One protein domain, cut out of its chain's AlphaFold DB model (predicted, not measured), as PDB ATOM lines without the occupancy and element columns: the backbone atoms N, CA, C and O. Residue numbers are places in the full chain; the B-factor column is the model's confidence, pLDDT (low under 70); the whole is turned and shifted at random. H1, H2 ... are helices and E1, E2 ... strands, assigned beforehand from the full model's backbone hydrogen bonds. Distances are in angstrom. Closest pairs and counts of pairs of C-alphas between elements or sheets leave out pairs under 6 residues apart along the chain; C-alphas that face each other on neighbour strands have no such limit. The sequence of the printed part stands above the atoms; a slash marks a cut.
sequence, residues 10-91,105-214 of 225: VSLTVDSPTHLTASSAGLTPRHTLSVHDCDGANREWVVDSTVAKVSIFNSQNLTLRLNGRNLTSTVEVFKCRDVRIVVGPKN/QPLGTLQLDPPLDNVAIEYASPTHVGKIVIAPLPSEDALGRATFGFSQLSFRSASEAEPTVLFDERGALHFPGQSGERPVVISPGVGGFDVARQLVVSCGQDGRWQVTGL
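AT A GLANCE: This is residues 10 to 91 and 105 to 214 of the 225 residues of an uncharacterized protein of Rhodotorula taiwanensis (UniProt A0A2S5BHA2). Picture a chain wound in stacked turns, a solenoid with two walls: E1, E3, E7 and the first parts of E5 and E6 line one wall, and E2, E4, E8 and the later parts of E5 and E6 the other. H1 is at one end of the stack; toward the other end the hairpin E12 and E13 continues the first wall, and E9, then the hairpin E10 and E11, the second. The printed part has 192 residues, under half of them in named elements: H1, then E1 to E13, mostly strand. Eleven strands form a mixed, branched sheet; E10 and E11 form an antiparallel one. The whole is compact, radius of gyration of the C-alphas 16.6 A, spanning 54 by 40 by 26 A.

HOW THE PARTS SIT: Start at residues 10 to 11, paired parallel with residues 33 to 34 of E1, residues 32 to 36. H1, residues 22 to 25, is not on the branched sheet and is too short for an O i to N i+4 pair. E3, residues 53 to 57, is parallel to E1; find N 35 and O 55 at 2.8 A. E2, residues 39 to 47, is parallel to E4, residues 60 to 66, with N 45 and O 63 at 2.9 A. E5, residues 75 to 87, bends by 158 degrees at residue 80; E3 and E4 are on one side of it, with N 76 and O 54, and N 84 and O 62, each at 2.9 A. On its other side is parallel E6, residues 109 to 123, with N 122 and O 85 at 2.8 A. E6 bends by 156 degrees at residue 116; parallel to it are E7, residues 131 to 134, with N 133 and O 110 at 2.8 A, and E8, residues 150 to 156, with N 156 and O 121 at 2.8 A. E8 and E9, residues 164 to 167, form a hairpin, with N 166 and O 153 at 2.8 A. The closest C-alphas of E9 and E10, residues 173 to 175, are Phe 167 and Leu 173, 4.7 A apart. E10 and E11, residues 184 to 186, form a hairpin, with N 173 and O 186 at 2.8 A. E12, residues 199 to 203, is antiparallel to E7, with N 199 and O 134 at 2.8 A, and forms a hairpin with E13, residues 209 to 213, with N 212 and O 200 at 2.9 A.

IN THESE COORDINATES: Find C-alpha 22, where H1 begins, at (1.173, 34.612, -3.601). E2 measures 17.7 A; E4 and E8 each measure 17.1 A. E13 ends at C-alpha 213, (19.593, 1.892, -2.478).

THE WHOLE: Ser 23 and Gly 192 hold the two C-alphas farthest apart, 53.9 A. Residues 92 to 104 are not printed; C-alphas 91 and 105 are 15.3 A apart. Links E7 to E8 and E11 to E12 are long. The model's pLDDT is under 70 at residues 71 to 73, 90 to 91, 177 to 182 and 191 to 194.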
ATOM      1  N   VAL A  10      12.335  33.356  -7.584       91.81
ATOM      2  CA  VAL A  10      12.229  34.290  -6.461       91.81
ATOM      3  C   VAL A  10      13.334  33.950  -5.478       91.81
ATOM      4  O   VAL A  10      13.391  32.826  -4.980       91.81
ATOM      5  N   SER A  11      14.216  34.910  -5.225       93.19
ATOM      6  CA  SER A  11      15.314  34.759  -4.274       93.19
ATOM      7  C   SER A  11      14.885  35.251  -2.898       93.19
ATOM      8  O   SER A  11      14.436  36.385  -2.739       93.19
ATOM      9  N   LEU A  12      15.030  34.380  -1.910       93.19
ATOM     10  CA  LEU A  12      14.858  34.681  -0.504       93.19
ATOM     11  C   LEU A  12      16.215  35.104   0.056       93.19
ATOM     12  O   LEU A  12      17.210  34.397  -0.075       93.19
ATOM     13  N   THR A  13      16.229  36.279   0.666       92.69
ATOM     14  CA  THR A  13      17.401  36.900   1.286       92.69
ATOM     15  C   THR A  13      17.083  37.230   2.739       92.69
ATOM     16  O   THR A  13      15.922  37.170   3.157       92.69
ATOM     17  N   VAL A  14      18.088  37.637   3.512       92.81
ATOM     18  CA  VAL A  14      17.887  38.070   4.902       92.81
ATOM     19  C   VAL A  14      16.851  39.199   5.023       92.81
ATOM     20  O   VAL A  14      16.091  39.237   5.988       92.81
ATOM     21  N   ASP A  15      16.728  40.064   4.016       91.50
ATOM     22  CA  ASP A  15      15.776  41.182   4.019       91.50
ATOM     23  C   ASP A  15      14.373  40.790   3.530       91.50
ATOM     24  O   ASP A  15      13.432  41.585   3.604       91.50
ATOM     25  N   SER A  16      14.193  39.557   3.047       92.06
ATOM     26  CA  SER A  16      12.892  39.083   2.587       92.06
ATOM     27  C   SER A  16      11.881  39.013   3.743       92.06
ATOM     28  O   SER A  16      12.242  38.644   4.871       92.06
ATOM     29  N   PRO A  17      10.590  39.297   3.475       91.50
ATOM     30  CA  PRO A  17       9.521  39.082   4.444       91.50
ATOM     31  C   PRO A  17       9.528  37.642   4.959       91.50
ATOM     32  O   PRO A  17       9.700  36.709   4.180       91.50
ATOM     33  N   THR A  18       9.298  37.450   6.259       92.25
ATOM     34  CA  THR A  18       9.237  36.110   6.870       92.25
ATOM     35  C   THR A  18       8.005  35.314   6.444       92.25
ATOM     36  O   THR A  18       8.007  34.098   6.569       92.25
ATOM     37  N   HIS A  19       6.970  35.964   5.905       91.81
ATOM     38  CA  HIS A  19       5.784  35.309   5.351       91.81
ATOM     39  C   HIS A  19       5.658  35.588   3.849       91.81
ATOM     40  O   HIS A  19       5.453  36.728   3.418       91.81
ATOM     41  N   LEU A  20       5.763  34.525   3.052       88.94
ATOM     42  CA  LEU A  20       5.758  34.553   1.594       88.94
ATOM     43  C   LEU A  20       4.451  33.950   1.061       88.94
ATOM     44  O   LEU A  20       4.276  32.731   0.968       88.94
ATOM     45  N   THR A  21       3.528  34.830   0.684       82.62
ATOM     46  CA  THR A  21       2.243  34.488   0.068       82.62
ATOM     47  C   THR A  21       2.265  34.822  -1.425       82.62
ATOM     48  O   THR A  21       3.148  35.536  -1.911       82.62
ATOM     49  N   ALA A  22       1.272  34.334  -2.171       79.38
ATOM     50  CA  ALA A  22       1.173  34.612  -3.601       79.38
ATOM     51  C   ALA A  22       1.039  36.122  -3.860       79.38
ATOM     52  O   ALA A  22       1.589  36.638  -4.829       79.38
ATOM     53  N   SER A  23       0.354  36.840  -2.963       75.62
ATOM     54  CA  SER A  23       0.157  38.287  -3.051       75.62
ATOM     55  C   SER A  23       1.352  39.100  -2.554       75.62
ATOM     56  O   SER A  23       1.627  40.147  -3.132       75.62
ATOM     57  N   SER A  24       2.071  38.648  -1.517       77.56
ATOM     58  CA  SER A  24       3.212  39.398  -0.968       77.56
ATOM     59  C   SER A  24       4.498  39.203  -1.768       77.56
ATOM     60  O   SER A  24       5.299  40.127  -1.869       77.56
ATOM     61  N   ALA A  25       4.688  38.017  -2.350       77.25
ATOM     62  CA  ALA A  25       5.927  37.629  -3.020       77.25
ATOM     63  C   ALA A  25       5.762  37.356  -4.524       77.25
ATOM     64  O   ALA A  25       6.736  37.023  -5.195       77.25
ATOM     65  N   GLY A  26       4.540  37.448  -5.067       78.75
ATOM     66  CA  GLY A  26       4.265  37.134  -6.475       78.75
ATOM     67  C   GLY A  26       4.494  35.660  -6.831       78.75
ATOM     68  O   GLY A  26       4.641  35.322  -8.008       78.75
ATOM     69  N   LEU A  27       4.560  34.779  -5.826       84.31
ATOM     70  CA  LEU A  27       4.838  33.362  -6.017       84.31
ATOM     71  C   LEU A  27       3.682  32.679  -6.746       84.31
ATOM     72  O   LEU A  27       2.506  32.869  -6.440       84.31
ATOM     73  N   THR A  28       4.042  31.833  -7.705       84.75
ATOM     74  CA  THR A  28       3.096  31.001  -8.450       84.75
ATOM     75  C   THR A  28       3.656  29.588  -8.594       84.75
ATOM     76  O   THR A  28       4.878  29.418  -8.547       84.75
ATOM     77  N   PRO A  29       2.804  28.599  -8.912       86.19
ATOM     78  CA  PRO A  29       3.190  27.231  -9.266       86.19
ATOM     79  C   PRO A  29       4.314  27.046 -10.293       86.19
ATOM     80  O   PRO A  29       4.780  25.929 -10.472       86.19
ATOM     81  N   ARG A  30       4.715  28.094 -11.024       86.69
ATOM     82  CA  ARG A  30       5.797  28.046 -12.023       86.69
ATOM     83  C   ARG A  30       7.148  28.500 -11.471       86.69
ATOM     84  O   ARG A  30       8.146  28.380 -12.177       86.69
ATOM     85  N   HIS A  31       7.176  29.054 -10.260       89.69
ATOM     86  CA  HIS A  31       8.374  29.659  -9.702       89.69
ATOM     87  C   HIS A  31       9.304  28.639  -9.053       89.69
ATOM     88  O   HIS A  31       8.859  27.661  -8.451       89.69
ATOM     89  N   THR A  32      10.602  28.917  -9.145       91.44
ATOM     90  CA  THR A  32      11.612  28.348  -8.248       91.44
ATOM     91  C   THR A  32      11.833  29.310  -7.089       91.44
ATOM     92  O   THR A  32      12.119  30.484  -7.319       91.44
ATOM     93  N   LEU A  33      11.718  28.822  -5.857       93.69
ATOM     94  CA  LEU A  33      12.181  29.542  -4.676       93.69
ATOM     95  C   LEU A  33      13.664  29.222  -4.458       93.69
ATOM     96  O   LEU A  33      14.032  28.055  -4.337       93.69
ATOM     97  N   SER A  34      14.510  30.245  -4.429       95.00
ATOM     98  CA  SER A  34      15.958  30.121  -4.251       95.00
ATOM     99  C   SER A  34      16.374  30.737  -2.918       95.00
ATOM    100  O   SER A  34      16.055  31.889  -2.645       95.00
ATOM    101  N   VAL A  35      17.080  29.965  -2.094       96.75
ATOM    102  CA  VAL A  35      17.714  30.396  -0.841       96.75
ATOM    103  C   VAL A  35      19.209  30.127  -0.993       96.75
ATOM    104  O   VAL A  35      19.685  29.038  -0.680       96.75
ATOM    105  N   HIS A  36      19.917  31.043  -1.648       97.12
ATOM    106  CA  HIS A  36      21.314  30.853  -2.051       97.12
ATOM    107  C   HIS A  36      22.200  31.873  -1.344       97.12
ATOM    108  O   HIS A  36      21.807  33.036  -1.246       97.12
ATOM    109  N   ASP A  37      23.372  31.438  -0.870       97.44
ATOM    110  CA  ASP A  37      24.374  32.301  -0.225       97.44
ATOM    111  C   ASP A  37      23.786  33.143   0.928       97.44
ATOM    112  O   ASP A  37      24.102  34.322   1.100       97.44
ATOM    113  N   CYS A  38      22.873  32.542   1.698       96.56
ATOM    114  CA  CYS A  38      22.072  33.230   2.702       96.56
ATOM    115  C   CYS A  38      22.445  32.772   4.116       96.56
ATOM    116  O   CYS A  38      22.287  31.601   4.458       96.56
ATOM    117  N   ASP A  39      22.883  33.705   4.963       97.31
ATOM    118  CA  ASP A  39      22.865  33.518   6.415       97.31
ATOM    119  C   ASP A  39      21.523  34.010   6.950       97.31
ATOM    120  O   ASP A  39      21.215  35.206   6.924       97.31
ATOM    121  N   GLY A  40      20.700  33.074   7.411       95.50
ATOM    122  CA  GLY A  40      19.350  33.368   7.838       95.50
ATOM    123  C   GLY A  40      19.249  34.071   9.184       95.50
ATOM    124  O   GLY A  40      18.141  34.449   9.566       95.50
ATOM    125  N   ALA A  41      20.357  34.250   9.912       94.81
ATOM    126  CA  ALA A  41      20.373  34.847  11.247       94.81
ATOM    127  C   ALA A  41      19.369  34.184  12.218       94.81
ATOM    128  O   ALA A  41      18.729  34.854  13.031       94.81
ATOM    129  N   ASN A  42      19.219  32.860  12.113       95.12
ATOM    130  CA  ASN A  42      18.281  32.019  12.864       95.12
ATOM    131  C   ASN A  42      16.799  32.361  12.640       95.12
ATOM    132  O   ASN A  42      15.961  32.132  13.515       95.12
ATOM    133  N   ARG A  43      16.455  32.924  11.476       95.31
ATOM    134  CA  ARG A  43      15.074  33.290  11.137       95.31
ATOM    135  C   ARG A  43      14.296  32.125  10.535       95.31
ATOM    136  O   ARG A  43      14.844  31.233   9.890       95.31
ATOM    137  N   GLU A  44      12.981  32.190  10.721       96.25
ATOM    138  CA  GLU A  44      12.013  31.329  10.048       96.25
ATOM    139  C   GLU A  44      11.346  32.088   8.895       96.25
ATOM    140  O   GLU A  44      10.854  33.207   9.073       96.25
ATOM    141  N   TRP A  45      11.308  31.451   7.726       95.88
ATOM    142  CA  TRP A  45      10.482  31.858   6.596       95.88
ATOM    143  C   TRP A  45       9.370  30.849   6.363       95.88
ATOM    144  O   TRP A  45       9.614  29.648   6.253       95.88
ATOM    145  N   VAL A  46       8.151  31.353   6.240       94.44
ATOM    146  CA  VAL A  46       6.943  30.582   5.976       94.44
ATOM    147  C   VAL A  46       6.494  30.840   4.547       94.44
ATOM    148  O   VAL A  46       6.186  31.970   4.168       94.44
ATOM    149  N   VAL A  47       6.453  29.779   3.751       92.19
ATOM    150  CA  VAL A  47       6.019  29.781   2.355       92.19
ATOM    151  C   VAL A  47       4.640  29.138   2.289       92.19
ATOM    152  O   VAL A  47       4.509  27.914   2.257       92.19
ATOM    153  N   ASP A  48       3.601  29.969   2.265       88.75
ATOM    154  CA  ASP A  48       2.206  29.520   2.121       88.75
ATOM    155  C   ASP A  48       1.825  29.284   0.653       88.75
ATOM    156  O   ASP A  48       0.778  28.724   0.336       88.75
ATOM    157  N   SER A  49       2.688  29.720  -0.264       85.75
ATOM    158  CA  SER A  49       2.448  29.640  -1.700       85.75
ATOM    159  C   SER A  49       2.915  28.324  -2.285       85.75
ATOM    160  O   SER A  49       3.941  27.772  -1.900       85.75
ATOM    161  N   THR A  50       2.201  27.881  -3.309       86.25
ATOM    162  CA  THR A  50       2.618  26.748  -4.121       86.25
ATOM    163  C   THR A  50       3.738  27.144  -5.087       86.25
ATOM    164  O   THR A  50       3.579  28.106  -5.843       86.25
ATOM    165  N   VAL A  51       4.835  26.383  -5.108       88.19
ATOM    166  CA  VAL A  51       5.991  26.599  -5.999       88.19
ATOM    167  C   VAL A  51       6.337  25.336  -6.792       88.19
ATOM    168  O   VAL A  51       5.933  24.225  -6.444       88.19
ATOM    169  N   ALA A  52       7.065  25.496  -7.899       88.44
ATOM    170  CA  ALA A  52       7.509  24.365  -8.715       88.44
ATOM    171  C   ALA A  52       8.672  23.619  -8.052       88.44
ATOM    172  O   ALA A  52       8.701  22.385  -8.055       88.44
ATOM    173  N   LYS A  53       9.633  24.393  -7.528       91.19
ATOM    174  CA  LYS A  53      10.940  23.953  -7.032       91.19
ATOM    175  C   LYS A  53      11.370  24.805  -5.843       91.19
ATOM    176  O   LYS A  53      11.120  26.011  -5.835       91.19
ATOM    177  N   VAL A  54      12.097  24.201  -4.910       94.19
ATOM    178  CA  VAL A  54      12.865  24.917  -3.885       94.19
ATOM    179  C   VAL A  54      14.328  24.512  -4.018       94.19
ATOM    180  O   VAL A  54      14.630  23.336  -4.189       94.19
ATOM    181  N   SER A  55      15.238  25.477  -3.967       95.31
ATOM    182  CA  SER A  55      16.679  25.229  -4.000       95.31
ATOM    183  C   SER A  55      17.353  26.021  -2.892       95.31
ATOM    184  O   SER A  55      17.270  27.250  -2.880       95.31
ATOM    185  N   ILE A  56      17.999  25.315  -1.969       97.38
ATOM    186  CA  ILE A  56      18.754  25.873  -0.852       97.38
ATOM    187  C   ILE A  56      20.223  25.515  -1.067       97.38
ATOM    188  O   ILE A  56      20.580  24.338  -1.132       97.38
ATOM    189  N   PHE A  57      21.056  26.536  -1.219       96.88
ATOM    190  CA  PHE A  57      22.457  26.380  -1.582       96.88
ATOM    191  C   PHE A  57      23.340  27.286  -0.742       96.88
ATOM    192  O   PHE A  57      23.021  28.463  -0.580       96.88
ATOM    193  N   ASN A  58      24.464  26.760  -0.255       97.62
ATOM    194  CA  ASN A  58      25.487  27.554   0.432       97.62
ATOM    195  C   ASN A  58      24.903  28.494   1.503       97.62
ATOM    196  O   ASN A  58      25.221  29.678   1.554       97.62
ATOM    197  N   SER A  59      23.944  27.990   2.281       98.44
ATOM    198  CA  SER A  59      23.131  28.792   3.197       98.44
ATOM    199  C   SER A  59      23.148  28.206   4.600       98.44
ATOM    200  O   SER A  59      23.355  27.001   4.775       98.44
ATOM    201  N   GLN A  60      22.929  29.059   5.600       98.50
ATOM    202  CA  GLN A  60      23.015  28.656   6.997       98.50
ATOM    203  C   GLN A  60      22.043  29.365   7.936       98.50
ATOM    204  O   GLN A  60      21.465  30.386   7.571       98.50
ATOM    205  N   ASN A  61      21.892  28.835   9.154       98.31
ATOM    206  CA  ASN A  61      21.142  29.443  10.259       98.31
ATOM    207  C   ASN A  61      19.702  29.824   9.875       98.31
ATOM    208  O   ASN A  61      19.285  30.971  10.069       98.31
ATOM    209  N   LEU A  62      18.937  28.905   9.282       98.19
ATOM    210  CA  LEU A  62      17.578  29.213   8.826       98.19
ATOM    211  C   LEU A  62      16.589  28.076   9.025       98.19
ATOM    212  O   LEU A  62      16.925  26.896   8.956       98.19
ATOM    213  N   THR A  63      15.327  28.456   9.204       98.06
ATOM    214  CA  THR A  63      14.189  27.547   9.078       98.06
ATOM    215  C   THR A  63      13.358  27.939   7.862       98.06
ATOM    216  O   THR A  63      12.923  29.084   7.748       98.06
ATOM    217  N   LEU A  64      13.097  26.989   6.967       97.00
ATOM    218  CA  LEU A  64      12.171  27.157   5.853       97.00
ATOM    219  C   LEU A  64      10.954  26.253   6.054       97.00
ATOM    220  O   LEU A  64      11.044  25.028   5.962       97.00
ATOM    221  N   ARG A  65       9.798  26.859   6.307       95.00
ATOM    222  CA  ARG A  65       8.516  26.166   6.413       95.00
ATOM    223  C   ARG A  65       7.768  26.241   5.089       95.00
ATOM    224  O   ARG A  65       7.435  27.320   4.612       95.00
ATOM    225  N   LEU A  66       7.467  25.084   4.524       92.81
ATOM    226  CA  LEU A  66       6.756  24.897   3.267       92.81
ATOM    227  C   LEU A  66       5.322  24.452   3.585       92.81
ATOM    228  O   LEU A  66       5.041  23.259   3.690       92.81
ATOM    229  N   ASN A  67       4.433  25.426   3.794       89.19
ATOM    230  CA  ASN A  67       3.006  25.186   4.032       89.19
ATOM    231  C   ASN A  67       2.245  24.970   2.716       89.19
ATOM    232  O   ASN A  67       1.300  24.183   2.663       89.19
ATOM    233  N   GLY A  68       2.642  25.699   1.668       77.25
ATOM    234  CA  GLY A  68       2.117  25.538   0.318       77.25
ATOM    235  C   GLY A  68       2.580  24.237  -0.340       77.25
ATOM    236  O   GLY A  68       3.437  23.516   0.173       77.25
ATOM    237  N   ARG A  69       2.018  23.921  -1.511       75.56
ATOM    238  CA  ARG A  69       2.387  22.701  -2.241       75.56
ATOM    239  C   ARG A  69       3.697  22.867  -3.006       75.56
ATOM    240  O   ARG A  69       3.970  23.920  -3.572       75.56
ATOM    241  N   ASN A  70       4.437  21.771  -3.140       71.19
ATOM    242  CA  ASN A  70       5.542  21.656  -4.089       71.19
ATOM    243  C   ASN A  70       5.113  20.699  -5.196       71.19
ATOM    244  O   ASN A  70       5.084  19.489  -4.992       71.19
ATOM    245  N   LEU A  71       4.698  21.248  -6.338       60.97
ATOM    246  CA  LEU A  71       3.838  20.502  -7.262       60.97
ATOM    247  C   LEU A  71       4.548  19.429  -8.083       60.97
ATOM    248  O   LEU A  71       3.890  18.457  -8.445       60.97
ATOM    249  N   THR A  72       5.811  19.617  -8.482       58.38
ATOM    250  CA  THR A  72       6.301  18.831  -9.633       58.38
ATOM    251  C   THR A  72       7.794  18.556  -9.752       58.38
ATOM    252  O   THR A  72       8.122  17.684 -10.550       58.38
ATOM    253  N   SER A  73       8.709  19.244  -9.057       66.94
ATOM    254  CA  SER A  73      10.144  19.032  -9.326       66.94
ATOM    255  C   SER A  73      10.923  18.537  -8.118       66.94
ATOM    256  O   SER A  73      10.984  17.330  -7.928       66.94
ATOM    257  N   THR A  74      11.487  19.404  -7.286       85.50
ATOM    258  CA  THR A  74      12.385  18.949  -6.216       85.50
ATOM    259  C   THR A  74      12.510  20.024  -5.137       85.50
ATOM    260  O   THR A  74      12.415  21.219  -5.432       85.50
ATOM    261  N   VAL A  75      12.741  19.623  -3.891       93.62
ATOM    262  CA  VAL A  75      13.422  20.459  -2.895       93.62
ATOM    263  C   VAL A  75      14.874  20.004  -2.878       93.62
ATOM    264  O   VAL A  75      15.139  18.850  -2.569       93.62
ATOM    265  N   GLU A  76      15.802  20.872  -3.258       95.06
ATOM    266  CA  GLU A  76      17.237  20.569  -3.308       95.06
ATOM    267  C   GLU A  76      17.957  21.313  -2.188       95.06
ATOM    268  O   GLU A  76      17.763  22.522  -2.039       95.06
ATOM    269  N   VAL A  77      18.788  20.605  -1.425       96.38
ATOM    270  CA  VAL A  77      19.575  21.167  -0.320       96.38
ATOM    271  C   VAL A  77      21.010  20.685  -0.444       96.38
ATOM    272  O   VAL A  77      21.250  19.477  -0.463       96.38
ATOM    273  N   PHE A  78      21.956  21.618  -0.544       94.50
ATOM    274  CA  PHE A  78      23.374  21.297  -0.708       94.50
ATOM    275  C   PHE A  78      24.273  22.443  -0.234       94.50
ATOM    276  O   PHE A  78      23.900  23.616  -0.311       94.50
ATOM    277  N   LYS A  79      25.458  22.114   0.294       95.44
ATOM    278  CA  LYS A  79      26.389  23.072   0.933       95.44
ATOM    279  C   LYS A  79      25.754  23.868   2.079       95.44
ATOM    280  O   LYS A  79      26.018  25.051   2.221       95.44
ATOM    281  N   CYS A  80      24.888  23.254   2.879       97.69
ATOM    282  CA  CYS A  80      24.128  23.964   3.912       97.69
ATOM    283  C   CYS A  80      24.554  23.582   5.331       97.69
ATOM    284  O   CYS A  80      24.967  22.445   5.567       97.69
ATOM    285  N   ARG A  81      24.406  24.522   6.271       98.25
ATOM    286  CA  ARG A  81      24.680  24.318   7.699       98.25
ATOM    287  C   ARG A  81      23.549  24.856   8.578       98.25
ATOM    288  O   ARG A  81      23.076  25.949   8.315       98.25
ATOM    289  N   ASP A  82      23.154  24.170   9.647       98.56
ATOM    290  CA  ASP A  82      22.160  24.688  10.605       98.56
ATOM    291  C   ASP A  82      20.837  25.079   9.901       98.56
ATOM    292  O   ASP A  82      20.310  26.188  10.049       98.56
ATOM    293  N   VAL A  83      20.326  24.167   9.063       98.62
ATOM    294  CA  VAL A  83      19.112  24.370   8.254       98.62
ATOM    295  C   VAL A  83      18.003  23.426   8.701       98.62
ATOM    296  O   VAL A  83      18.164  22.208   8.706       98.62
ATOM    297  N   ARG A  84      16.826  23.984   8.988       98.38
ATOM    298  CA  ARG A  84      15.605  23.217   9.256       98.38
ATOM    299  C   ARG A  84      14.594  23.413   8.135       98.38
ATOM    300  O   ARG A  84      14.242  24.543   7.807       98.38
ATOM    301  N   ILE A  85      14.074  22.326   7.577       97.19
ATOM    302  CA  ILE A  85      12.980  22.362   6.601       97.19
ATOM    303  C   ILE A  85      11.759  21.712   7.229       97.19
ATOM    304  O   ILE A  85      11.830  20.570   7.669       97.19
ATOM    305  N   VAL A  86      10.637  22.428   7.249       95.25
ATOM    306  CA  VAL A  86       9.371  21.907   7.773       95.25
ATOM    307  C   VAL A  86       8.349  21.836   6.648       95.25
ATOM    308  O   VAL A  86       8.041  22.853   6.037       95.25
ATOM    309  N   VAL A  87       7.824  20.650   6.366       92.62
ATOM    310  CA  VAL A  87       6.908  20.381   5.253       92.62
ATOM    311  C   VAL A  87       5.500  20.128   5.778       92.62
ATOM    312  O   VAL A  87       5.274  19.234   6.596       92.62
ATOM    313  N   GLY A  88       4.544  20.885   5.249       88.19
ATOM    314  CA  GLY A  88       3.135  20.810   5.610       88.19
ATOM    315  C   GLY A  88       2.715  21.884   6.622       88.19
ATOM    316  O   GLY A  88       3.549  22.460   7.331       88.19
ATOM    317  N   PRO A  89       1.406  22.181   6.686       82.31
ATOM    318  CA  PRO A  89       0.872  23.230   7.541       82.31
ATOM    319  C   PRO A  89       1.000  22.870   9.025       82.31
ATOM    320  O   PRO A  89       0.819  21.724   9.430       82.31
ATOM    321  N   LYS A  90       1.247  23.884   9.863       69.94
ATOM    322  CA  LYS A  90       1.374  23.743  11.329       69.94
ATOM    323  C   LYS A  90       0.119  23.152  11.991       69.94
ATOM    324  O   LYS A  90       0.234  22.454  12.990       69.94
ATOM    325  N   ASN A  91      -1.052  23.416  11.406       58.16
ATOM    326  CA  ASN A  91      -2.355  22.952  11.865       58.16
ATOM    327  C   ASN A  91      -3.072  22.255  10.700       58.16
ATOM    328  O   ASN A  91      -3.924  22.862  10.056       58.16
ATOM    329  N   GLN A 105      -1.004  16.161  -0.340       77.38
ATOM    330  CA  GLN A 105      -0.122  15.632  -1.372       77.38
ATOM    331  C   GLN A 105       1.287  15.502  -0.794       77.38
ATOM    332  O   GLN A 105       1.775  16.464  -0.187       77.38
ATOM    333  N   PRO A 106       1.947  14.345  -0.972       85.75
ATOM    334  CA  PRO A 106       3.324  14.187  -0.547       85.75
ATOM    335  C   PRO A 106       4.224  15.152  -1.313       85.75
ATOM    336  O   PRO A 106       3.932  15.557  -2.443       85.75
ATOM    337  N   LEU A 107       5.355  15.494  -0.703       86.62
ATOM    338  CA  LEU A 107       6.439  16.138  -1.425       86.62
ATOM    339  C   LEU A 107       6.833  15.276  -2.642       86.62
ATOM    340  O   LEU A 107       6.833  14.054  -2.558       86.62
ATOM    341  N   GLY A 108       7.187  15.889  -3.774       86.81
ATOM    342  CA  GLY A 108       7.661  15.134  -4.941       86.81
ATOM    343  C   GLY A 108       8.986  14.417  -4.659       86.81
ATOM    344  O   GLY A 108       9.031  13.216  -4.391       86.81
ATOM    345  N   THR A 109      10.090  15.160  -4.713       89.88
ATOM    346  CA  THR A 109      11.416  14.661  -4.329       89.88
ATOM    347  C   THR A 109      12.121  15.665  -3.424       89.88
ATOM    348  O   THR A 109      12.095  16.867  -3.688       89.88
ATOM    349  N   LEU A 110      12.745  15.179  -2.355       93.88
ATOM    350  CA  LEU A 110      13.717  15.911  -1.551       93.88
ATOM    351  C   LEU A 110      15.099  15.354  -1.874       93.88
ATOM    352  O   LEU A 110      15.363  14.191  -1.592       93.88
ATOM    353  N   GLN A 111      15.962  16.167  -2.462       94.19
ATOM    354  CA  GLN A 111      17.333  15.794  -2.772       94.19
ATOM    355  C   GLN A 111      18.278  16.487  -1.793       94.19
ATOM    356  O   GLN A 111      18.279  17.715  -1.681       94.19
ATOM    357  N   LEU A 112      19.060  15.683  -1.080       95.12
ATOM    358  CA  LEU A 112      20.031  16.128  -0.090       95.12
ATOM    359  C   LEU A 112      21.419  15.710  -0.565       95.12
ATOM    360  O   LEU A 112      21.766  14.528  -0.509       95.12
ATOM    361  N   ASP A 113      22.203  16.680  -1.027       92.88
ATOM    362  CA  ASP A 113      23.558  16.427  -1.507       92.88
ATOM    363  C   ASP A 113      24.591  17.005  -0.536       92.88
ATOM    364  O   ASP A 113      24.402  18.105  -0.005       92.88
ATOM    365  N   PRO A 114      25.707  16.294  -0.313       91.00
ATOM    366  CA  PRO A 114      26.763  16.785   0.552       91.00
ATOM    367  C   PRO A 114      27.475  18.005  -0.069       91.00
ATOM    368  O   PRO A 114      27.494  18.159  -1.293       91.00
ATOM    369  N   PRO A 115      28.143  18.849   0.737       93.19
ATOM    370  CA  PRO A 115      28.205  18.779   2.191       93.19
ATOM    371  C   PRO A 115      26.950  19.341   2.882       93.19
ATOM    372  O   PRO A 115      26.482  20.414   2.507       93.19
ATOM    373  N   LEU A 116      26.449  18.655   3.915       95.81
ATOM    374  CA  LEU A 116      25.390  19.131   4.814       95.81
ATOM    375  C   LEU A 116      25.806  18.953   6.276       95.81
ATOM    376  O   LEU A 116      26.276  17.881   6.652       95.81
ATOM    377  N   ASP A 117      25.578  19.973   7.098       96.69
ATOM    378  CA  ASP A 117      25.952  19.986   8.514       96.69
ATOM    379  C   ASP A 117      24.777  20.462   9.377       96.69
ATOM    380  O   ASP A 117      24.257  21.552   9.163       96.69
ATOM    381  N   ASN A 118      24.319  19.651  10.328       98.19
ATOM    382  CA  ASN A 118      23.161  19.956  11.177       98.19
ATOM    383  C   ASN A 118      21.919  20.371  10.369       98.19
ATOM    384  O   ASN A 118      21.431  21.504  10.434       98.19
ATOM    385  N   VAL A 119      21.421  19.432   9.561       98.44
ATOM    386  CA  VAL A 119      20.217  19.623   8.745       98.44
ATOM    387  C   VAL A 119      19.082  18.762   9.287       98.44
ATOM    388  O   VAL A 119      19.215  17.547   9.440       98.44
ATOM    389  N   ALA A 120      17.937  19.385   9.551       98.19
ATOM    390  CA  ALA A 120      16.749  18.709  10.063       98.19
ATOM    391  C   ALA A 120      15.581  18.847   9.084       98.19
ATOM    392  O   ALA A 120      15.200  19.955   8.702       98.19
ATOM    393  N   ILE A 121      14.986  17.719   8.708       97.50
ATOM    394  CA  ILE A 121      13.800  17.671   7.854       97.50
ATOM    395  C   ILE A 121      12.622  17.180   8.682       97.50
ATOM    396  O   ILE A 121      12.651  16.094   9.259       97.50
ATOM    397  N   GLU A 122      11.558  17.963   8.722       95.88
ATOM    398  CA  GLU A 122      10.382  17.653   9.516       95.88
ATOM    399  C   GLU A 122       9.129  17.701   8.667       95.88
ATOM    400  O   GLU A 122       8.938  18.599   7.850       95.88
ATOM    401  N   TYR A 123       8.243  16.749   8.904       93.12
ATOM    402  CA  TYR A 123       6.961  16.658   8.237       93.12
ATOM    403  C   TYR A 123       5.853  16.858   9.266       93.12
ATOM    404  O   TYR A 123       5.922  16.345  10.381       93.12
ATOM    405  N   ALA A 124       4.806  17.592   8.892       90.31
ATOM    406  CA  ALA A 124       3.623  17.757   9.735       90.31
ATOM    407  C   ALA A 124       2.854  16.432   9.915       90.31
ATOM    408  O   ALA A 124       2.170  16.233  10.915       90.31
ATOM    409  N   SER A 125       2.963  15.521   8.942       88.56
ATOM    410  CA  SER A 125       2.341  14.194   8.944       88.56
ATOM    411  C   SER A 125       3.117  13.252   8.016       88.56
ATOM    412  O   SER A 125       3.635  13.740   7.002       88.56
ATOM    413  N   PRO A 126       3.135  11.925   8.267       89.81
ATOM    414  CA  PRO A 126       3.812  10.962   7.398       89.81
ATOM    415  C   PRO A 126       3.313  10.987   5.946       89.81
ATOM    416  O   PRO A 126       4.059  10.662   5.031       89.81
ATOM    417  N   THR A 127       2.073  11.427   5.707       88.56
ATOM    418  CA  THR A 127       1.493  11.556   4.357       88.56
ATOM    419  C   THR A 127       2.137  12.652   3.506       88.56
ATOM    420  O   THR A 127       1.976  12.643   2.288       88.56
ATOM    421  N   HIS A 128       2.883  13.579   4.115       89.19
ATOM    422  CA  HIS A 128       3.640  14.606   3.395       89.19
ATOM    423  C   HIS A 128       5.021  14.117   2.933       89.19
ATOM    424  O   HIS A 128       5.694  14.820   2.172       89.19
ATOM    425  N   VAL A 129       5.465  12.942   3.391       91.00
ATOM    426  CA  VAL A 129       6.776  12.394   3.040       91.00
ATOM    427  C   VAL A 129       6.774  11.968   1.574       91.00
ATOM    428  O   VAL A 129       5.967  11.150   1.139       91.00
ATOM    429  N   GLY A 130       7.687  12.567   0.817       89.62
ATOM    430  CA  GLY A 130       7.956  12.243  -0.577       89.62
ATOM    431  C   GLY A 130       9.064  11.220  -0.761       89.62
ATOM    432  O   GLY A 130       9.524  10.596   0.193       89.62
ATOM    433  N   LYS A 131       9.575  11.122  -1.991       89.94
ATOM    434  CA  LYS A 131      10.845  10.433  -2.245       89.94
ATOM    435  C   LYS A 131      11.989  11.289  -1.703       89.94
ATOM    436  O   LYS A 131      12.167  12.417  -2.153       89.94
ATOM    437  N   ILE A 132      12.774  10.779  -0.762       94.00
ATOM    438  CA  ILE A 132      13.980  11.462  -0.283       94.00
ATOM    439  C   ILE A 132      15.181  10.749  -0.893       94.00
ATOM    440  O   ILE A 132      15.299   9.534  -0.763       94.00
ATOM    441  N   VAL A 133      16.054  11.488  -1.569       93.69
ATOM    442  CA  VAL A 133      17.260  10.968  -2.214       93.69
ATOM    443  C   VAL A 133      18.479  11.615  -1.578       93.69
ATOM    444  O   VAL A 133      18.534  12.835  -1.430       93.69
ATOM    445  N   ILE A 134      19.447  10.785  -1.204       93.31
ATOM    446  CA  ILE A 134      20.682  11.200  -0.541       93.31
ATOM    447  C   ILE A 134      21.851  10.564  -1.273       93.31
ATOM    448  O   ILE A 134      21.829   9.362  -1.532       93.31
ATOM    449  N   ALA A 135      22.884  11.341  -1.580       88.56
ATOM    450  CA  ALA A 135      24.105  10.843  -2.205       88.56
ATOM    451  C   ALA A 135      25.266  10.847  -1.193       88.56
ATOM    452  O   ALA A 135      26.004  11.830  -1.133       88.56
ATOM    453  N   PRO A 136      25.448   9.793  -0.369       85.12
ATOM    454  CA  PRO A 136      26.594   9.677   0.534       85.12
ATOM    455  C   PRO A 136      27.869   9.442  -0.274       85.12
ATOM    456  O   PRO A 136      28.284   8.306  -0.487       85.12
ATOM    457  N   LEU A 137      28.479  10.516  -0.766       79.25
ATOM    458  CA  LEU A 137      29.681  10.436  -1.584       79.25
ATOM    459  C   LEU A 137      30.910  10.340  -0.676       79.25
ATOM    460  O   LEU A 137      31.213  11.307   0.030       79.25
ATOM    461  N   PRO A 138      31.640   9.205  -0.686       81.94
ATOM    462  CA  PRO A 138      32.886   9.100   0.053       81.94
ATOM    463  C   PRO A 138      33.855  10.184  -0.420       81.94
ATOM    464  O   PRO A 138      34.161  10.290  -1.608       81.94
ATOM    465  N   SER A 139      34.309  11.004   0.516       84.31
ATOM    466  CA  SER A 139      35.215  12.128   0.301       84.31
ATOM    467  C   SER A 139      36.119  12.305   1.523       84.31
ATOM    468  O   SER A 139      36.073  11.504   2.459       84.31
ATOM    469  N   GLU A 140      36.959  13.334   1.507       88.12
ATOM    470  CA  GLU A 140      37.811  13.712   2.632       88.12
ATOM    471  C   GLU A 140      37.409  15.095   3.146       88.12
ATOM    472  O   GLU A 140      37.079  15.991   2.365       88.12
ATOM    473  N   ASP A 141      37.417  15.271   4.467       84.00
ATOM    474  CA  ASP A 141      37.220  16.577   5.089       84.00
ATOM    475  C   ASP A 141      38.484  17.457   4.992       84.00
ATOM    476  O   ASP A 141      39.531  17.047   4.489       84.00
ATOM    477  N   ALA A 142      38.415  18.686   5.515       82.56
ATOM    478  CA  ALA A 142      39.546  19.620   5.507       82.56
ATOM    479  C   ALA A 142      40.790  19.122   6.280       82.56
ATOM    480  O   ALA A 142      41.862  19.713   6.159       82.56
ATOM    481  N   LEU A 143      40.653  18.062   7.084       86.94
ATOM    482  CA  LEU A 143      41.728  17.418   7.839       86.94
ATOM    483  C   LEU A 143      42.184  16.094   7.193       86.94
ATOM    484  O   LEU A 143      42.983  15.378   7.796       86.94
ATOM    485  N   GLY A 144      41.689  15.758   5.996       87.00
ATOM    486  CA  GLY A 144      42.012  14.519   5.282       87.00
ATOM    487  C   GLY A 144      41.322  13.273   5.847       87.00
ATOM    488  O   GLY A 144      41.743  12.153   5.570       87.00
ATOM    489  N   ARG A 145      40.292  13.430   6.688       87.06
ATOM    490  CA  ARG A 145      39.548  12.295   7.254       87.06
ATOM    491  C   ARG A 145      38.430  11.892   6.305       87.06
ATOM    492  O   ARG A 145      37.707  12.749   5.806       87.06
ATOM    493  N   ALA A 146      38.253  10.586   6.114       89.25
ATOM    494  CA  ALA A 146      37.152  10.058   5.320       89.25
ATOM    495  C   ALA A 146      35.796  10.542   5.863       89.25
ATOM    496  O   ALA A 146      35.566  10.538   7.073       89.25
ATOM    497  N   THR A 147      34.891  10.928   4.969       90.44
ATOM    498  CA  THR A 147      33.542  11.402   5.291       90.44
ATOM    499  C   THR A 147      32.561  11.080   4.161       90.44
ATOM    500  O   THR A 147      32.965  10.887   3.017       90.44
ATOM    501  N   PHE A 148      31.262  11.028   4.467       91.12
ATOM    502  CA  PHE A 148      30.196  11.045   3.453       91.12
ATOM    503  C   PHE A 148      29.751  12.471   3.090       91.12
ATOM    504  O   PHE A 148      28.873  12.646   2.251       91.12
ATOM    505  N   GLY A 149      30.325  13.485   3.751       92.00
ATOM    506  CA  GLY A 149      29.935  14.887   3.611       92.00
ATOM    507  C   GLY A 149      28.639  15.251   4.343       92.00
ATOM    508  O   GLY A 149      28.121  16.339   4.143       92.00
ATOM    509  N   PHE A 150      28.116  14.380   5.203       94.06
ATOM    510  CA  PHE A 150      26.961  14.671   6.052       94.06
ATOM    511  C   PHE A 150      27.375  14.627   7.521       94.06
ATOM    512  O   PHE A 150      28.078  13.702   7.926       94.06
ATOM    513  N   SER A 151      26.893  15.571   8.319       94.44
ATOM    514  CA  SER A 151      26.938  15.539   9.784       94.44
ATOM    515  C   SER A 151      25.597  15.997  10.344       94.44
ATOM    516  O   SER A 151      25.016  16.963   9.860       94.44
ATOM    517  N   GLN A 152      25.087  15.296  11.358       96.38
ATOM    518  CA  GLN A 152      23.823  15.628  12.034       96.38
ATOM    519  C   GLN A 152      22.624  15.804  11.074       96.38
ATOM    520  O   GLN A 152      21.889  16.787  11.146       96.38
ATOM    521  N   LEU A 153      22.412  14.851  10.161       97.50
ATOM    522  CA  LEU A 153      21.219  14.824   9.306       97.50
ATOM    523  C   LEU A 153      20.117  14.005   9.983       97.50
ATOM    524  O   LEU A 153      20.312  12.819  10.265       97.50
ATOM    525  N   SER A 154      18.950  14.612  10.206       97.06
ATOM    526  CA  SER A 154      17.819  13.956  10.872       97.06
ATOM    527  C   SER A 154      16.475  14.188  10.181       97.06
ATOM    528  O   SER A 154      16.261  15.192   9.498       97.06
ATOM    529  N   PHE A 155      15.557  13.242  10.393       96.44
ATOM    530  CA  PHE A 155      14.206  13.257   9.845       96.44
ATOM    531  C   PHE A 155      13.158  13.075  10.937       96.44
ATOM    532  O   PHE A 155      13.311  12.240  11.827       96.44
ATOM    533  N   ARG A 156      12.047  13.803  10.838       95.25
ATOM    534  CA  ARG A 156      10.892  13.665  11.728       95.25
ATOM    535  C   ARG A 156       9.612  13.509  10.915       95.25
ATOM    536  O   ARG A 156       9.286  14.385  10.124       95.25
ATOM    537  N   SER A 157       8.888  12.405  11.094       91.69
ATOM    538  CA  SER A 157       7.731  12.052  10.251       91.69
ATOM    539  C   SER A 157       6.430  12.767  10.647       91.69
ATOM    540  O   SER A 157       5.525  12.884   9.825       91.69
ATOM    541  N   ALA A 158       6.338  13.271  11.878       90.12
ATOM    542  CA  ALA A 158       5.227  14.070  12.395       90.12
ATOM    543  C   ALA A 158       5.737  15.047  13.465       90.12
ATOM    544  O   ALA A 158       6.735  14.754  14.117       90.12
ATOM    545  N   SER A 159       5.042  16.160  13.721       83.19
ATOM    546  CA  SER A 159       5.469  17.169  14.714       83.19
ATOM    547  C   SER A 159       5.778  16.585  16.102       83.19
ATOM    548  O   SER A 159       6.772  16.973  16.717       83.19
ATOM    549  N   GLU A 160       4.970  15.615  16.542       85.56
ATOM    550  CA  GLU A 160       5.074  14.941  17.848       85.56
ATOM    551  C   GLU A 160       6.013  13.720  17.846       85.56
ATOM    552  O   GLU A 160       6.218  13.097  18.883       85.56
ATOM    553  N   ALA A 161       6.547  13.326  16.685       89.06
ATOM    554  CA  ALA A 161       7.452  12.186  16.592       89.06
ATOM    555  C   ALA A 161       8.873  12.570  17.026       89.06
ATOM    556  O   ALA A 161       9.326  13.698  16.818       89.06
ATOM    557  N   GLU A 162       9.607  11.598  17.563       91.31
ATOM    558  CA  GLU A 162      11.033  11.764  17.834       91.31
ATOM    559  C   GLU A 162      11.840  11.834  16.522       91.31
ATOM    560  O   GLU A 162      11.530  11.114  15.561       91.31
ATOM    561  N   PRO A 163      12.885  12.678  16.445       93.62
ATOM    562  CA  PRO A 163      13.793  12.694  15.305       93.62
ATOM    563  C   PRO A 163      14.526  11.361  15.137       93.62
ATOM    564  O   PRO A 163      15.081  10.803  16.080       93.62
ATOM    565  N   THR A 164      14.599  10.881  13.899       94.38
ATOM    566  CA  THR A 164      15.476   9.782  13.496       94.38
ATOM    567  C   THR A 164      16.737  10.363  12.877       94.38
ATOM    568  O   THR A 164      16.683  11.017  11.835       94.38
ATOM    569  N   VAL A 165      17.876  10.142  13.531       95.12
ATOM    570  CA  VAL A 165      19.190  10.568  13.039       95.12
ATOM    571  C   VAL A 165      19.665   9.573  11.986       95.12
ATOM    572  O   VAL A 165      19.835   8.395  12.286       95.12
ATOM    573  N   LEU A 166      19.872  10.051  10.759       95.31
ATOM    574  CA  LEU A 166      20.427   9.253   9.667       95.31
ATOM    575  C   LEU A 166      21.949   9.385   9.602       95.31
ATOM    576  O   LEU A 166      22.629   8.389   9.393       95.31
ATOM    577  N   PHE A 167      22.486  10.589   9.802       95.12
ATOM    578  CA  PHE A 167      23.924  10.804   9.961       95.12
ATOM    579  C   PHE A 167      24.184  11.488  11.292       95.12
ATOM    580  O   PHE A 167      23.597  12.533  11.564       95.12
ATOM    581  N   ASP A 168      25.052  10.910  12.118       95.06
ATOM    582  CA  ASP A 168      25.393  11.490  13.418       95.06
ATOM    583  C   ASP A 168      26.404  12.646  13.313       95.06
ATOM    584  O   ASP A 168      26.804  13.066  12.226       95.06
ATOM    585  N   GLU A 169      26.828  13.181  14.459       93.94
ATOM    586  CA  GLU A 169      27.805  14.279  14.538       93.94
ATOM    587  C   GLU A 169      29.174  13.928  13.941       93.94
ATOM    588  O   GLU A 169      29.961  14.816  13.619       93.94
ATOM    589  N   ARG A 170      29.478  12.635  13.807       90.75
ATOM    590  CA  ARG A 170      30.729  12.128  13.234       90.75
ATOM    591  C   ARG A 170      30.579  11.771  11.757       90.75
ATOM    592  O   ARG A 170      31.555  11.350  11.143       90.75
ATOM    593  N   GLY A 171      29.378  11.918  11.203       91.88
ATOM    594  CA  GLY A 171      29.049  11.553   9.833       91.88
ATOM    595  C   GLY A 171      28.937  10.051   9.599       91.88
ATOM    596  O   GLY A 171      29.047   9.610   8.455       91.88
ATOM    597  N   ALA A 172      28.721   9.248  10.646       92.19
ATOM    598  CA  ALA A 172      28.381   7.842  10.464       92.19
ATOM    599  C   ALA A 172      26.912   7.707  10.047       92.19
ATOM    600  O   ALA A 172      26.040   8.349  10.629       92.19
ATOM    601  N   LEU A 173      26.653   6.868   9.044       92.44
ATOM    602  CA  LEU A 173      25.321   6.552   8.533       92.44
ATOM    603  C   LEU A 173      24.655   5.499   9.427       92.44
ATOM    604  O   LEU A 173      25.197   4.410   9.604       92.44
ATOM    605  N   HIS A 174      23.465   5.795   9.938       91.62
ATOM    606  CA  HIS A 174      22.650   4.917  10.776       91.62
ATOM    607  C   HIS A 174      21.455   4.401   9.982       91.62
ATOM    608  O   HIS A 174      20.571   5.169   9.615       91.62
ATOM    609  N   PHE A 175      21.377   3.095   9.745       87.69
ATOM    610  CA  PHE A 175      20.163   2.512   9.184       87.69
ATOM    611  C   PHE A 175      19.110   2.405  10.292       87.69
ATOM    612  O   PHE A 175      19.370   1.741  11.303       87.69
ATOM    613  N   PRO A 176      17.926   3.020  10.125       80.69
ATOM    614  CA  PRO A 176      16.833   2.847  11.069       80.69
ATOM    615  C   PRO A 176      16.465   1.359  11.124       80.69
ATOM    616  O   PRO A 176      16.084   0.758  10.120       80.69
ATOM    617  N   GLY A 177      16.671   0.739  12.288       65.56
ATOM    618  CA  GLY A 177      16.499  -0.701  12.467       65.56
ATOM    619  C   GLY A 177      15.031  -1.124  12.460       65.56
ATOM    620  O   GLY A 177      14.149  -0.374  12.886       65.56
ATOM    621  N   GLN A 178      14.764  -2.361  12.034       61.47
ATOM    622  CA  GLN A 178      13.483  -3.000  12.328       61.47
ATOM    623  C   GLN A 178      13.438  -3.401  13.810       61.47
ATOM    624  O   GLN A 178      14.463  -3.689  14.429       61.47
ATOM    625  N   SER A 179      12.245  -3.383  14.409       58.00
ATOM    626  CA  SER A 179      12.052  -3.663  15.837       58.00
ATOM    627  C   SER A 179      12.722  -4.980  16.257       58.00
ATOM    628  O   SER A 179      12.278  -6.050  15.854       58.00
ATOM    629  N   GLY A 180      13.743  -4.895  17.117       59.06
ATOM    630  CA  GLY A 180      14.471  -6.051  17.661       59.06
ATOM    631  C   GLY A 180      15.807  -6.366  16.981       59.06
ATOM    632  O   GLY A 180      16.549  -7.208  17.487       59.06
ATOM    633  N   GLU A 181      16.155  -5.682  15.891       68.44
ATOM    634  CA  GLU A 181      17.456  -5.825  15.233       68.44
ATOM    635  C   GLU A 181      18.484  -4.828  15.784       68.44
ATOM    636  O   GLU A 181      18.144  -3.749  16.279       68.44
ATOM    637  N   ARG A 182      19.773  -5.189  15.716       69.00
ATOM    638  CA  ARG A 182      20.843  -4.244  16.062       69.00
ATOM    639  C   ARG A 182      20.908  -3.148  14.992       69.00
ATOM    640  O   ARG A 182      20.918  -3.491  13.810       69.00
ATOM    641  N   PRO A 183      21.011  -1.866  15.378       75.38
ATOM    642  CA  PRO A 183      21.188  -0.782  14.420       75.38
ATOM    643  C   PRO A 183      22.465  -1.008  13.607       75.38
ATOM    644  O   PRO A 183      23.525  -1.307  14.166       75.38
ATOM    645  N   VAL A 184      22.356  -0.883  12.284       86.25
ATOM    646  CA  VAL A 184      23.507  -0.964  11.381       86.25
ATOM    647  C   VAL A 184      24.081   0.436  11.239       86.25
ATOM    648  O   VAL A 184      23.390   1.352  10.798       86.25
ATOM    649  N   VAL A 185      25.346   0.593  11.620       89.31
ATOM    650  CA  VAL A 185      26.067   1.866  11.541       89.31
ATOM    651  C   VAL A 185      27.244   1.706  10.591       89.31
ATOM    652  O   VAL A 185      28.091   0.835  10.794       89.31
ATOM    653  N   ILE A 186      27.307   2.550   9.565       88.62
ATOM    654  CA  ILE A 186      28.400   2.588   8.594       88.62
ATOM    655  C   ILE A 186      29.209   3.858   8.835       88.62
ATOM    656  O   ILE A 186      28.730   4.969   8.626       88.62
ATOM    657  N   SER A 187      30.453   3.692   9.278       88.50
ATOM    658  CA  SER A 187      31.395   4.804   9.410       88.50
ATOM    659  C   SER A 187      32.105   5.075   8.078       88.50
ATOM    660  O   SER A 187      32.447   4.118   7.374       88.50
ATOM    661  N   PRO A 188      32.390   6.342   7.741       84.31
ATOM    662  CA  PRO A 188      33.213   6.666   6.583       84.31
ATOM    663  C   PRO A 188      34.592   5.992   6.644       84.31
ATOM    664  O   PRO A 188      35.186   5.864   7.714       84.31
ATOM    665  N   GLY A 189      35.120   5.571   5.493       76.94
ATOM    666  CA  GLY A 189      36.484   5.031   5.378       76.94
ATOM    667  C   GLY A 189      36.710   3.628   5.957       76.94
ATOM    668  O   GLY A 189      37.804   3.085   5.807       76.94
ATOM    669  N   VAL A 190      35.705   3.003   6.577       71.50
ATOM    670  CA  VAL A 190      35.796   1.611   7.039       71.50
ATOM    671  C   VAL A 190      35.396   0.685   5.887       71.50
ATOM    672  O   VAL A 190      34.229   0.607   5.511       71.50
ATOM    673  N   GLY A 191      36.388   0.026   5.282       50.09
ATOM    674  CA  GLY A 191      36.215  -0.793   4.079       50.09
ATOM    675  C   GLY A 191      35.233  -1.959   4.245       50.09
ATOM    676  O   GLY A 191      35.222  -2.630   5.276       50.09
ATOM    677  N   GLY A 192      34.451  -2.230   3.193       52.47
ATOM    678  CA  GLY A 192      33.700  -3.481   3.028       52.47
ATOM    679  C   GLY A 192      32.212  -3.350   2.699       52.47
ATOM    680  O   GLY A 192      31.617  -4.341   2.290       52.47
ATOM    681  N   PHE A 193      31.614  -2.162   2.819       50.34
ATOM    682  CA  PHE A 193      30.232  -1.936   2.391       50.34
ATOM    683  C   PHE A 193      30.187  -1.072   1.132       50.34
ATOM    684  O   PHE A 193      30.641   0.071   1.132       50.34
ATOM    685  N   ASP A 194      29.631  -1.645   0.064       64.25
ATOM    686  CA  ASP A 194      29.234  -0.947  -1.159       64.25
ATOM    687  C   ASP A 194      28.006  -0.089  -0.819       64.25
ATOM    688  O   ASP A 194      26.857  -0.508  -0.977       64.25
ATOM    689  N   VAL A 195      28.239   1.073  -0.198       74.19
ATOM    690  CA  VAL A 195      27.166   2.043   0.026       74.19
ATOM    691  C   VAL A 195      26.688   2.470  -1.351       74.19
ATOM    692  O   VAL A 195      27.476   2.950  -2.168       74.19
ATOM    693  N   ALA A 196      25.397   2.274  -1.613       79.38
ATOM    694  CA  ALA A 196      24.814   2.675  -2.877       79.38
ATOM    695  C   ALA A 196      25.134   4.152  -3.147       79.38
ATOM    696  O   ALA A 196      25.035   4.993  -2.252       79.38
ATOM    697  N   ARG A 197      25.477   4.468  -4.400       82.62
ATOM    698  CA  ARG A 197      25.751   5.847  -4.841       82.62
ATOM    699  C   ARG A 197      24.658   6.829  -4.429       82.62
ATOM    700  O   ARG A 197      24.953   7.988  -4.156       82.62
ATOM    701  N   GLN A 198      23.417   6.352  -4.413       88.62
ATOM    702  CA  GLN A 198      22.266   7.067  -3.896       88.62
ATOM    703  C   GLN A 198      21.445   6.151  -2.998       88.62
ATOM    704  O   GLN A 198      21.168   4.996  -3.338       88.62
ATOM    705  N   LEU A 199      21.051   6.705  -1.860       91.50
ATOM    706  CA  LEU A 199      20.118   6.122  -0.918       91.50
ATOM    707  C   LEU A 199      18.752   6.775  -1.102       91.50
ATOM    708  O   LEU A 199      18.651   7.990  -1.284       91.50
ATOM    709  N   VAL A 200      17.707   5.961  -1.014       92.88
ATOM    710  CA  VAL A 200      16.324   6.411  -0.927       92.88
ATOM    711  C   VAL A 200      15.874   6.255   0.516       92.88
ATOM    712  O   VAL A 200      15.949   5.164   1.081       92.88
ATOM    713  N   VAL A 201      15.409   7.352   1.104       93.19
ATOM    714  CA  VAL A 201      14.803   7.358   2.435       93.19
ATOM    715  C   VAL A 201      13.294   7.474   2.271       93.19
ATOM    716  O   VAL A 201      12.794   8.345   1.557       93.19
ATOM    717  N   SER A 202      12.561   6.571   2.909       91.50
ATOM    718  CA  SER A 202      11.102   6.516   2.855       91.50
ATOM    719  C   SER A 202      10.516   6.371   4.255       91.50
ATOM    720  O   SER A 202      11.192   5.938   5.190       91.50
ATOM    721  N   CYS A 203       9.252   6.764   4.409       91.00
ATOM    722  CA  CYS A 203       8.508   6.631   5.657       91.00
ATOM    723  C   CYS A 203       7.270   5.765   5.423       91.00
ATOM    724  O   CYS A 203       6.461   6.056   4.539       91.00
ATOM    725  N   GLY A 204       7.108   4.716   6.227       86.19
ATOM    726  CA  GLY A 204       5.883   3.927   6.278       86.19
ATOM    727  C   GLY A 204       4.717   4.720   6.873       86.19
ATOM    728  O   GLY A 204       4.904   5.738   7.543       86.19
ATOM    729  N   GLN A 205       3.488   4.232   6.669       80.94
ATOM    730  CA  GLN A 205       2.292   4.826   7.288       80.94
ATOM    731  C   GLN A 205       2.291   4.719   8.820       80.94
ATOM    732  O   GLN A 205       1.634   5.504   9.494       80.94
ATOM    733  N   ASP A 206       3.051   3.773   9.369       82.50
ATOM    734  CA  ASP A 206       3.308   3.617  10.800       82.50
ATOM    735  C   ASP A 206       4.354   4.613  11.338       82.50
ATOM    736  O   ASP A 206       4.725   4.548  12.510       82.50
ATOM    737  N   GLY A 207       4.841   5.530  10.495       83.00
ATOM    738  CA  GLY A 207       5.820   6.553  10.852       83.00
ATOM    739  C   GLY A 207       7.264   6.054  10.893       83.00
ATOM    740  O   GLY A 207       8.141   6.819  11.301       83.00
ATOM    741  N   ARG A 208       7.528   4.799  10.494       86.75
ATOM    742  CA  ARG A 208       8.872   4.209  10.521       86.75
ATOM    743  C   ARG A 208       9.671   4.559   9.274       86.75
ATOM    744  O   ARG A 208       9.190   4.406   8.153       86.75
ATOM    745  N   TRP A 209      10.919   4.959   9.486       91.06
ATOM    746  CA  TRP A 209      11.865   5.252   8.415       91.06
ATOM    747  C   TRP A 209      12.516   3.984   7.873       91.06
ATOM    748  O   TRP A 209      12.826   3.059   8.623       91.06
ATOM    749  N   GLN A 210      12.753   3.965   6.568       90.94
ATOM    750  CA  GLN A 210      13.498   2.926   5.870       90.94
ATOM    751  C   GLN A 210      14.517   3.573   4.937       90.94
ATOM    752  O   GLN A 210      14.292   4.667   4.419       90.94
ATOM    753  N   VAL A 211      15.643   2.889   4.740       90.44
ATOM    754  CA  VAL A 211      16.730   3.336   3.867       90.44
ATOM    755  C   VAL A 211      17.075   2.197   2.921       90.44
ATOM    756  O   VAL A 211      17.428   1.104   3.362       90.44
ATOM    757  N   THR A 212      16.982   2.455   1.623       89.06
ATOM    758  CA  THR A 212      17.330   1.505   0.560       89.06
ATOM    759  C   THR A 212      18.300   2.148  -0.426       89.06
ATOM    760  O   THR A 212      18.495   3.359  -0.417       89.06
ATOM    761  N   GLY A 213      18.936   1.351  -1.286       86.56
ATOM    762  CA  GLY A 213      19.593   1.892  -2.478       86.56
ATOM    763  C   GLY A 213      18.562   2.278  -3.541       86.56
ATOM    764  O   GLY A 213      17.434   1.782  -3.520       86.56
ATOM    765  N   LEU A 214      18.956   3.136  -4.482       80.81
ATOM    766  CA  LEU A 214      18.161   3.409  -5.681       80.81
ATOM    767  C   LEU A 214      17.876   2.100  -6.450       80.81
ATOM    768  O   LEU A 214      18.776   1.275  -6.636       80.81
TER     769      LEU A 214